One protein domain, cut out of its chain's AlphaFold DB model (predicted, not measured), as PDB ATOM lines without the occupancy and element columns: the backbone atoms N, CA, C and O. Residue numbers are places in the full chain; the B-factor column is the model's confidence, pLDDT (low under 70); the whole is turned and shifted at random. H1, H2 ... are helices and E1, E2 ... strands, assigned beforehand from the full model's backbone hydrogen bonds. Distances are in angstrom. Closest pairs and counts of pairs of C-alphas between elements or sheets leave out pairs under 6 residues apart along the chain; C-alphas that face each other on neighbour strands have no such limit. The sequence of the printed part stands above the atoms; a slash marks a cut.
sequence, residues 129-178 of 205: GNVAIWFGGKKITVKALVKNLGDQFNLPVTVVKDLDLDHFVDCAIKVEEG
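AT A GLANCE: This is residues 129 to 178 of the 205 residues of the protein "Ion channel" of Oesophagostomum dentatum (UniProt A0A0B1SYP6). This is a loose, open shape of three parts: a small two-stranded hairpin, E1 and E2, runs directly into H1, short H2 folds back onto H1, and H3 leads away, with residues 170 to 178 sticking out. The printed part has 50 residues, with two named strands followed by three named helices, E1, E2, H1, H2, H3, and its class is mixed, helices and strands. The sheet's order is E1 - E2, antiparallel. The whole is loose, with a radius of gyration of the C-alphas of 12.2 A and spans of 32 by 29 by 17 A.

HOW THE PARTS SIT: Start at E1, residues 132 to 135, and E2, residues 138 to 141, a hairpin with 144 degrees between their directions. Look for N 133 and O 140 at 2.8 A, and N 140 and O 133 at 2.9 A, within hydrogen-bond range. H1, residues 142 to 152, touches H2, residues 157 to 161; their closest C-alphas, Lys 147 and Val 160, are 6.5 A apart. H3, residues 165 to 176, is close to H1 but not clearly touching, about perpendicular at 87 degrees; their closest C-alphas, Lys 143 and Leu 165, are 7.7 A apart. H3 is apart from E1, E2 and H2. In H1 and H3 every O i to N i+4 pair is within hydrogen-bond range; H2 has 0 of 1, and 1 of 2 O i to N i+3 pairs.

IN THESE COORDINATES: Find C-alpha 132 at (20.240, -20.869, -5.980); from there E1 runs 9.6 A, and E2 then runs 10.1 A. From C-alpha 142 at (24.275, -23.851, -9.574), H1 runs 15.4 A. H2 runs 6.4 A, and H3 runs 16.4 A to C-alpha 176 at (27.170, -38.994, -0.162).

THE WHOLE: The C-alphas farthest apart, Pro 156 and Gly 178, are 32.4 A apart. The printed part has no cut, and its four links are tight. Mean pLDDT of the printed part is 87.6, and no printed residue is under 70.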
ATOM      1  N   GLY A 129      19.917 -26.992 -11.905       85.06
ATOM      2  CA  GLY A 129      20.655 -25.863 -12.480       85.06
ATOM      3  C   GLY A 129      20.130 -24.473 -12.077       85.06
ATOM      4  O   GLY A 129      20.920 -23.525 -11.982       85.06
ATOM      5  N   ASN A 130      18.828 -24.343 -11.800       89.69
ATOM      6  CA  ASN A 130      18.199 -23.089 -11.372       89.69
ATOM      7  C   ASN A 130      18.159 -22.917  -9.847       89.69
ATOM      8  O   ASN A 130      17.844 -21.820  -9.369       89.69
ATOM      9  N   VAL A 131      18.512 -23.955  -9.085       88.69
ATOM     10  CA  VAL A 131      18.650 -23.868  -7.632       88.69
ATOM     11  C   VAL A 131      19.715 -22.835  -7.309       88.69
ATOM     12  O   VAL A 131      20.769 -22.752  -7.945       88.69
ATOM     13  N   ALA A 132      19.408 -21.995  -6.331       90.19
ATOM     14  CA  ALA A 132      20.240 -20.869  -5.980       90.19
ATOM     15  C   ALA A 132      20.707 -20.967  -4.539       90.19
ATOM     16  O   ALA A 132      19.906 -21.082  -3.614       90.19
ATOM     17  N   ILE A 133      22.017 -20.869  -4.377       90.81
ATOM     18  CA  ILE A 133      22.720 -21.028  -3.116       90.81
ATOM     19  C   ILE A 133      23.211 -19.645  -2.677       90.81
ATOM     20  O   ILE A 133      23.579 -18.797  -3.500       90.81
ATOM     21  N   TRP A 134      23.176 -19.391  -1.372       90.38
ATOM     22  CA  TRP A 134      23.652 -18.144  -0.784       90.38
ATOM     23  C   TRP A 134      25.117 -18.274  -0.372       90.38
ATOM     24  O   TRP A 134      25.444 -19.023   0.543       90.38
ATOM     25  N   PHE A 135      25.988 -17.482  -0.995       91.12
ATOM     26  CA  PHE A 135      27.391 -17.353  -0.610       91.12
ATOM     27  C   PHE A 135      27.655 -15.913  -0.164       91.12
ATOM     28  O   PHE A 135      27.577 -14.982  -0.965       91.12
ATOM     29  N   GLY A 136      27.923 -15.709   1.131       86.12
ATOM     30  CA  GLY A 136      28.341 -14.404   1.666       86.12
ATOM     31  C   GLY A 136      27.376 -13.247   1.367       86.12
ATOM     32  O   GLY A 136      27.815 -12.147   1.047       86.12
ATOM     33  N   GLY A 137      26.062 -13.498   1.406       88.62
ATOM     34  CA  GLY A 137      25.032 -12.486   1.130       88.62
ATOM     35  C   GLY A 137      24.699 -12.277  -0.353       88.62
ATOM     36  O   GLY A 137      23.848 -11.449  -0.669       88.62
ATOM     37  N   LYS A 138      25.325 -13.023  -1.273       91.94
ATOM     38  CA  LYS A 138      24.978 -13.029  -2.700       91.94
ATOM     39  C   LYS A 138      24.371 -14.371  -3.103       91.94
ATOM     40  O   LYS A 138      24.898 -15.430  -2.769       91.94
ATOM     41  N   LYS A 139      23.264 -14.313  -3.846       91.12
ATOM     42  CA  LYS A 139      22.584 -15.473  -4.434       91.12
ATOM     43  C   LYS A 139      23.265 -15.846  -5.756       91.12
ATOM     44  O   LYS A 139      23.330 -15.008  -6.654       91.12
ATOM     45  N   ILE A 140      23.745 -17.082  -5.882       93.69
ATOM     46  CA  ILE A 140      24.351 -17.627  -7.110       93.69
ATOM     47  C   ILE A 140      23.629 -18.930  -7.468       93.69
ATOM     48  O   ILE A 140      23.382 -19.755  -6.593       93.69
ATOM     49  N   THR A 141      23.265 -19.120  -8.738       92.62
ATOM     50  CA  THR A 141      22.661 -20.378  -9.210       92.62
ATOM     51  C   THR A 141      23.721 -21.446  -9.456       92.62
ATOM     52  O   THR A 141      24.844 -21.118  -9.841       92.62
ATOM     53  N   VAL A 142      23.366 -22.724  -9.298       91.19
ATOM     54  CA  VAL A 142      24.275 -23.851  -9.574       91.19
ATOM     55  C   VAL A 142      24.814 -23.773 -11.005       91.19
ATOM     56  O   VAL A 142      26.023 -23.861 -11.213       91.19
ATOM     57  N   LYS A 143      23.962 -23.459 -11.991       91.25
ATOM     58  CA  LYS A 143      24.384 -23.253 -13.385       91.25
ATOM     59  C   LYS A 143      25.398 -22.117 -13.551       91.25
ATOM     60  O   LYS A 143      26.340 -22.244 -14.330       91.25
ATOM     61  N   ALA A 144      25.223 -21.005 -12.835       90.94
ATOM     62  CA  ALA A 144      26.177 -19.898 -12.875       90.94
ATOM     63  C   ALA A 144      27.507 -20.274 -12.206       90.94
ATOM     64  O   ALA A 144      28.565 -19.905 -12.709       90.94
ATOM     65  N   LEU A 145      27.462 -21.034 -11.109       91.19
ATOM     66  CA  LEU A 145      28.653 -21.520 -10.420       91.19
ATOM     67  C   LEU A 145      29.472 -22.466 -11.310       91.19
ATOM     68  O   LEU A 145      30.667 -22.241 -11.485       91.19
ATOM     69  N   VAL A 146      28.828 -23.465 -11.923       90.69
ATOM     70  CA  VAL A 146      29.489 -24.422 -12.830       90.69
ATOM     71  C   VAL A 146      30.052 -23.716 -14.059       90.69
ATOM     72  O   VAL A 146      31.173 -24.005 -14.469       90.69
ATOM     73  N   LYS A 147      29.337 -22.725 -14.597       90.12
ATOM     74  CA  LYS A 147      29.853 -21.893 -15.686       90.12
ATOM     75  C   LYS A 147      31.126 -21.142 -15.292       90.12
ATOM     76  O   LYS A 147      32.114 -21.225 -16.011       90.12
ATOM     77  N   ASN A 148      31.127 -20.475 -14.138       89.88
ATOM     78  CA  ASN A 148      32.301 -19.745 -13.653       89.88
ATOM     79  C   ASN A 148      33.500 -20.676 -13.391       89.88
ATOM     80  O   ASN A 148      34.644 -20.273 -13.592       89.88
ATOM     81  N   LEU A 149      33.253 -21.914 -12.949       89.50
ATOM     82  CA  LEU A 149      34.295 -22.933 -12.800       89.50
ATOM     83  C   LEU A 149      34.812 -23.423 -14.160       89.50
ATOM     84  O   LEU A 149      36.018 -23.540 -14.339       89.50
ATOM     85  N   GLY A 150      33.933 -23.656 -15.136       88.69
ATOM     86  CA  GLY A 150      34.340 -24.016 -16.496       88.69
ATOM     87  C   GLY A 150      35.210 -22.940 -17.153       88.69
ATOM     88  O   GLY A 150      36.221 -23.267 -17.774       88.69
ATOM     89  N   ASP A 151      34.874 -21.667 -16.926       89.56
ATOM     90  CA  ASP A 151      35.668 -20.522 -17.378       89.56
ATOM     91  C   ASP A 151      37.064 -20.503 -16.708       89.56
ATOM     92  O   ASP A 151      38.060 -20.243 -17.383       89.56
ATOM     93  N   GLN A 152      37.175 -20.848 -15.414       91.00
ATOM     94  CA  GLN A 152      38.466 -20.973 -14.702       91.00
ATOM     95  C   GLN A 152      39.378 -22.056 -15.297       91.00
ATOM     96  O   GLN A 152      40.594 -21.875 -15.344       91.00
ATOM     97  N   PHE A 153      38.809 -23.165 -15.776       90.19
ATOM     98  CA  PHE A 153      39.558 -24.248 -16.424       90.19
ATOM     99  C   PHE A 153      39.728 -24.058 -17.941       90.19
ATOM    100  O   PHE A 153      40.248 -24.949 -18.611       90.19
ATOM    101  N   ASN A 154      39.321 -22.905 -18.488       88.31
ATOM    102  CA  ASN A 154      39.392 -22.585 -19.915       88.31
ATOM    103  C   ASN A 154      38.684 -23.633 -20.806       88.31
ATOM    104  O   ASN A 154      39.169 -23.987 -21.884       88.31
ATOM    105  N   LEU A 155      37.538 -24.148 -20.342       87.75
ATOM    106  CA  LEU A 155      36.721 -25.110 -21.081       87.75
ATOM    107  C   LEU A 155      35.856 -24.399 -22.136       87.75
ATOM    108  O   LEU A 155      35.318 -23.319 -21.877       87.75
ATOM    109  N   PRO A 156      35.662 -24.991 -23.327       83.81
ATOM    110  CA  PRO A 156      34.772 -24.421 -24.329       83.81
ATOM    111  C   PRO A 156      33.323 -24.382 -23.818       83.81
ATOM    112  O   PRO A 156      32.816 -25.337 -23.230       83.81
ATOM    113  N   VAL A 157      32.625 -23.279 -24.107       76.50
ATOM    114  CA  VAL A 157      31.239 -23.011 -23.663       76.50
ATOM    115  C   VAL A 157      30.201 -24.026 -24.153       76.50
ATOM    116  O   VAL A 157      29.064 -24.001 -23.687       76.50
ATOM    117  N   THR A 158      30.562 -24.880 -25.110       80.44
ATOM    118  CA  THR A 158      29.744 -26.001 -25.589       80.44
ATOM    119  C   THR A 158      29.702 -27.115 -24.550       80.44
ATOM    120  O   THR A 158      28.626 -27.454 -24.077       80.44
ATOM    121  N   VAL A 159      30.867 -27.552 -24.062       79.56
ATOM    122  CA  VAL A 159      30.987 -28.640 -23.079       79.56
ATOM    123  C   VAL A 159      30.226 -28.319 -21.794       79.56
ATOM    124  O   VAL A 159      29.549 -29.181 -21.261       79.56
ATOM    125  N   VAL A 160      30.259 -27.069 -21.328       79.44
ATOM    126  CA  VAL A 160      29.562 -26.650 -20.097       79.44
ATOM    127  C   VAL A 160      28.034 -26.589 -20.260       79.44
ATOM    128  O   VAL A 160      27.305 -26.710 -19.278       79.44
ATOM    129  N   LYS A 161      27.530 -26.376 -21.482       77.81
ATOM    130  CA  LYS A 161      26.084 -26.371 -21.770       77.81
ATOM    131  C   LYS A 161      25.513 -27.775 -21.904       77.81
ATOM    132  O   LYS A 161      24.346 -27.954 -21.579       77.81
ATOM    133  N   ASP A 162      26.338 -28.712 -22.357       84.12
ATOM    134  CA  ASP A 162      25.966 -30.112 -22.555       84.12
ATOM    135  C   ASP A 162      26.069 -30.934 -21.251       84.12
ATOM    136  O   ASP A 162      25.724 -32.112 -21.233       84.12
ATOM    137  N   LEU A 163      26.519 -30.323 -20.142       83.69
ATOM    138  CA  LEU A 163      26.524 -30.949 -18.818       83.69
ATOM    139  C   LEU A 163      25.104 -31.043 -18.246       83.69
ATOM    140  O   LEU A 163      24.472 -30.026 -17.944       83.69
ATOM    141  N   ASP A 164      24.654 -32.272 -18.019       86.69
ATOM    142  CA  ASP A 164      23.429 -32.563 -17.283       86.69
ATOM    143  C   ASP A 164      23.662 -32.390 -15.772       86.69
ATOM    144  O   ASP A 164      24.229 -33.248 -15.089       86.69
ATOM    145  N   LEU A 165      23.265 -31.221 -15.262       87.00
ATOM    146  CA  LEU A 165      23.377 -30.880 -13.844       87.00
ATOM    147  C   LEU A 165      22.421 -31.693 -12.971       87.00
ATOM    148  O   LEU A 165      22.732 -31.896 -11.800       87.00
ATOM    149  N   ASP A 166      21.294 -32.144 -13.521       87.62
ATOM    150  CA  ASP A 166      20.297 -32.900 -12.768       87.62
ATOM    151  C   ASP A 166      20.846 -34.316 -12.520       87.62
ATOM    152  O   ASP A 166      20.969 -34.734 -11.370       87.62
ATOM    153  N   HIS A 167      21.357 -34.982 -13.566       87.88
ATOM    154  CA  HIS A 167      22.033 -36.279 -13.428       87.88
ATOM    155  C   HIS A 167      23.289 -36.203 -12.544       87.88
ATOM    156  O   HIS A 167      23.530 -37.081 -11.714       87.88
ATOM    157  N   PHE A 168      24.108 -35.156 -12.697       88.62
ATOM    158  CA  PHE A 168      25.305 -34.980 -11.870       88.62
ATOM    159  C   PHE A 168      24.963 -34.864 -10.380       88.62
ATOM    160  O   PHE A 168      25.628 -35.499  -9.560       88.62
ATOM    161  N   VAL A 169      23.952 -34.065 -10.021       88.06
ATOM    162  CA  VAL A 169      23.574 -33.876  -8.615       88.06
ATOM    163  C   VAL A 169      22.900 -35.121  -8.048       88.06
ATOM    164  O   VAL A 169      23.230 -35.497  -6.926       88.06
ATOM    165  N   ASP A 170      22.069 -35.819  -8.823       86.44
ATOM    166  CA  ASP A 170      21.490 -37.101  -8.409       86.44
ATOM    167  C   ASP A 170      22.577 -38.139  -8.098       86.44
ATOM    168  O   ASP A 170      22.539 -38.795  -7.056       86.44
ATOM    169  N   CYS A 171      23.597 -38.263  -8.952       85.31
ATOM    170  CA  CYS A 171      24.743 -39.122  -8.658       85.31
ATOM    171  C   CYS A 171      25.546 -38.611  -7.451       85.31
ATOM    172  O   CYS A 171      25.990 -39.411  -6.635       85.31
ATOM    173  N   ALA A 172      25.745 -37.299  -7.304       86.75
ATOM    174  CA  ALA A 172      26.509 -36.744  -6.185       86.75
ATOM    175  C   ALA A 172      25.849 -37.045  -4.829       86.75
ATOM    176  O   ALA A 172      26.548 -37.417  -3.890       86.75
ATOM    177  N   ILE A 173      24.518 -36.955  -4.752       86.50
ATOM    178  CA  ILE A 173      23.743 -37.329  -3.561       86.50
ATOM    179  C   ILE A 173      23.942 -38.816  -3.248       86.50
ATOM    180  O   ILE A 173      24.261 -39.157  -2.115       86.50
ATOM    181  N   LYS A 174      23.867 -39.696  -4.254       86.62
ATOM    182  CA  LYS A 174      24.094 -41.141  -4.072       86.62
ATOM    183  C   LYS A 174      25.502 -41.492  -3.589       86.62
ATOM    184  O   LYS A 174      25.668 -42.461  -2.852       86.62
ATOM    185  N   VAL A 175      26.524 -40.722  -3.983       89.12
ATOM    186  CA  VAL A 175      27.884 -40.878  -3.430       89.12
ATOM    187  C   VAL A 175      27.901 -40.527  -1.945       89.12
ATOM    188  O   VAL A 175      28.503 -41.243  -1.149       89.12
ATOM    189  N   GLU A 176      27.239 -39.436  -1.559       86.50
ATOM    190  CA  GLU A 176      27.170 -38.994  -0.162       86.50
ATOM    191  C   GLU A 176      26.341 -39.949   0.714       86.50
ATOM    192  O   GLU A 176      26.681 -40.180   1.874       86.50
ATOM    193  N   GLU A 177      25.312 -40.575   0.138       88.00
ATOM    194  CA  GLU A 177      24.515 -41.641   0.757       88.00
ATOM    195  C   GLU A 177      25.254 -42.996   0.814       88.00
ATOM    196  O   GLU A 177      24.829 -43.900   1.533       88.00
ATOM    197  N   GLY A 178      26.391 -43.130   0.121       84.12
ATOM    198  CA  GLY A 178      27.231 -44.330   0.122       84.12
ATOM    199  C   GLY A 178      26.779 -45.440  -0.832       84.12
ATOM    200  O   GLY A 178      27.274 -46.561  -0.722       84.12
TER     201      GLY A 178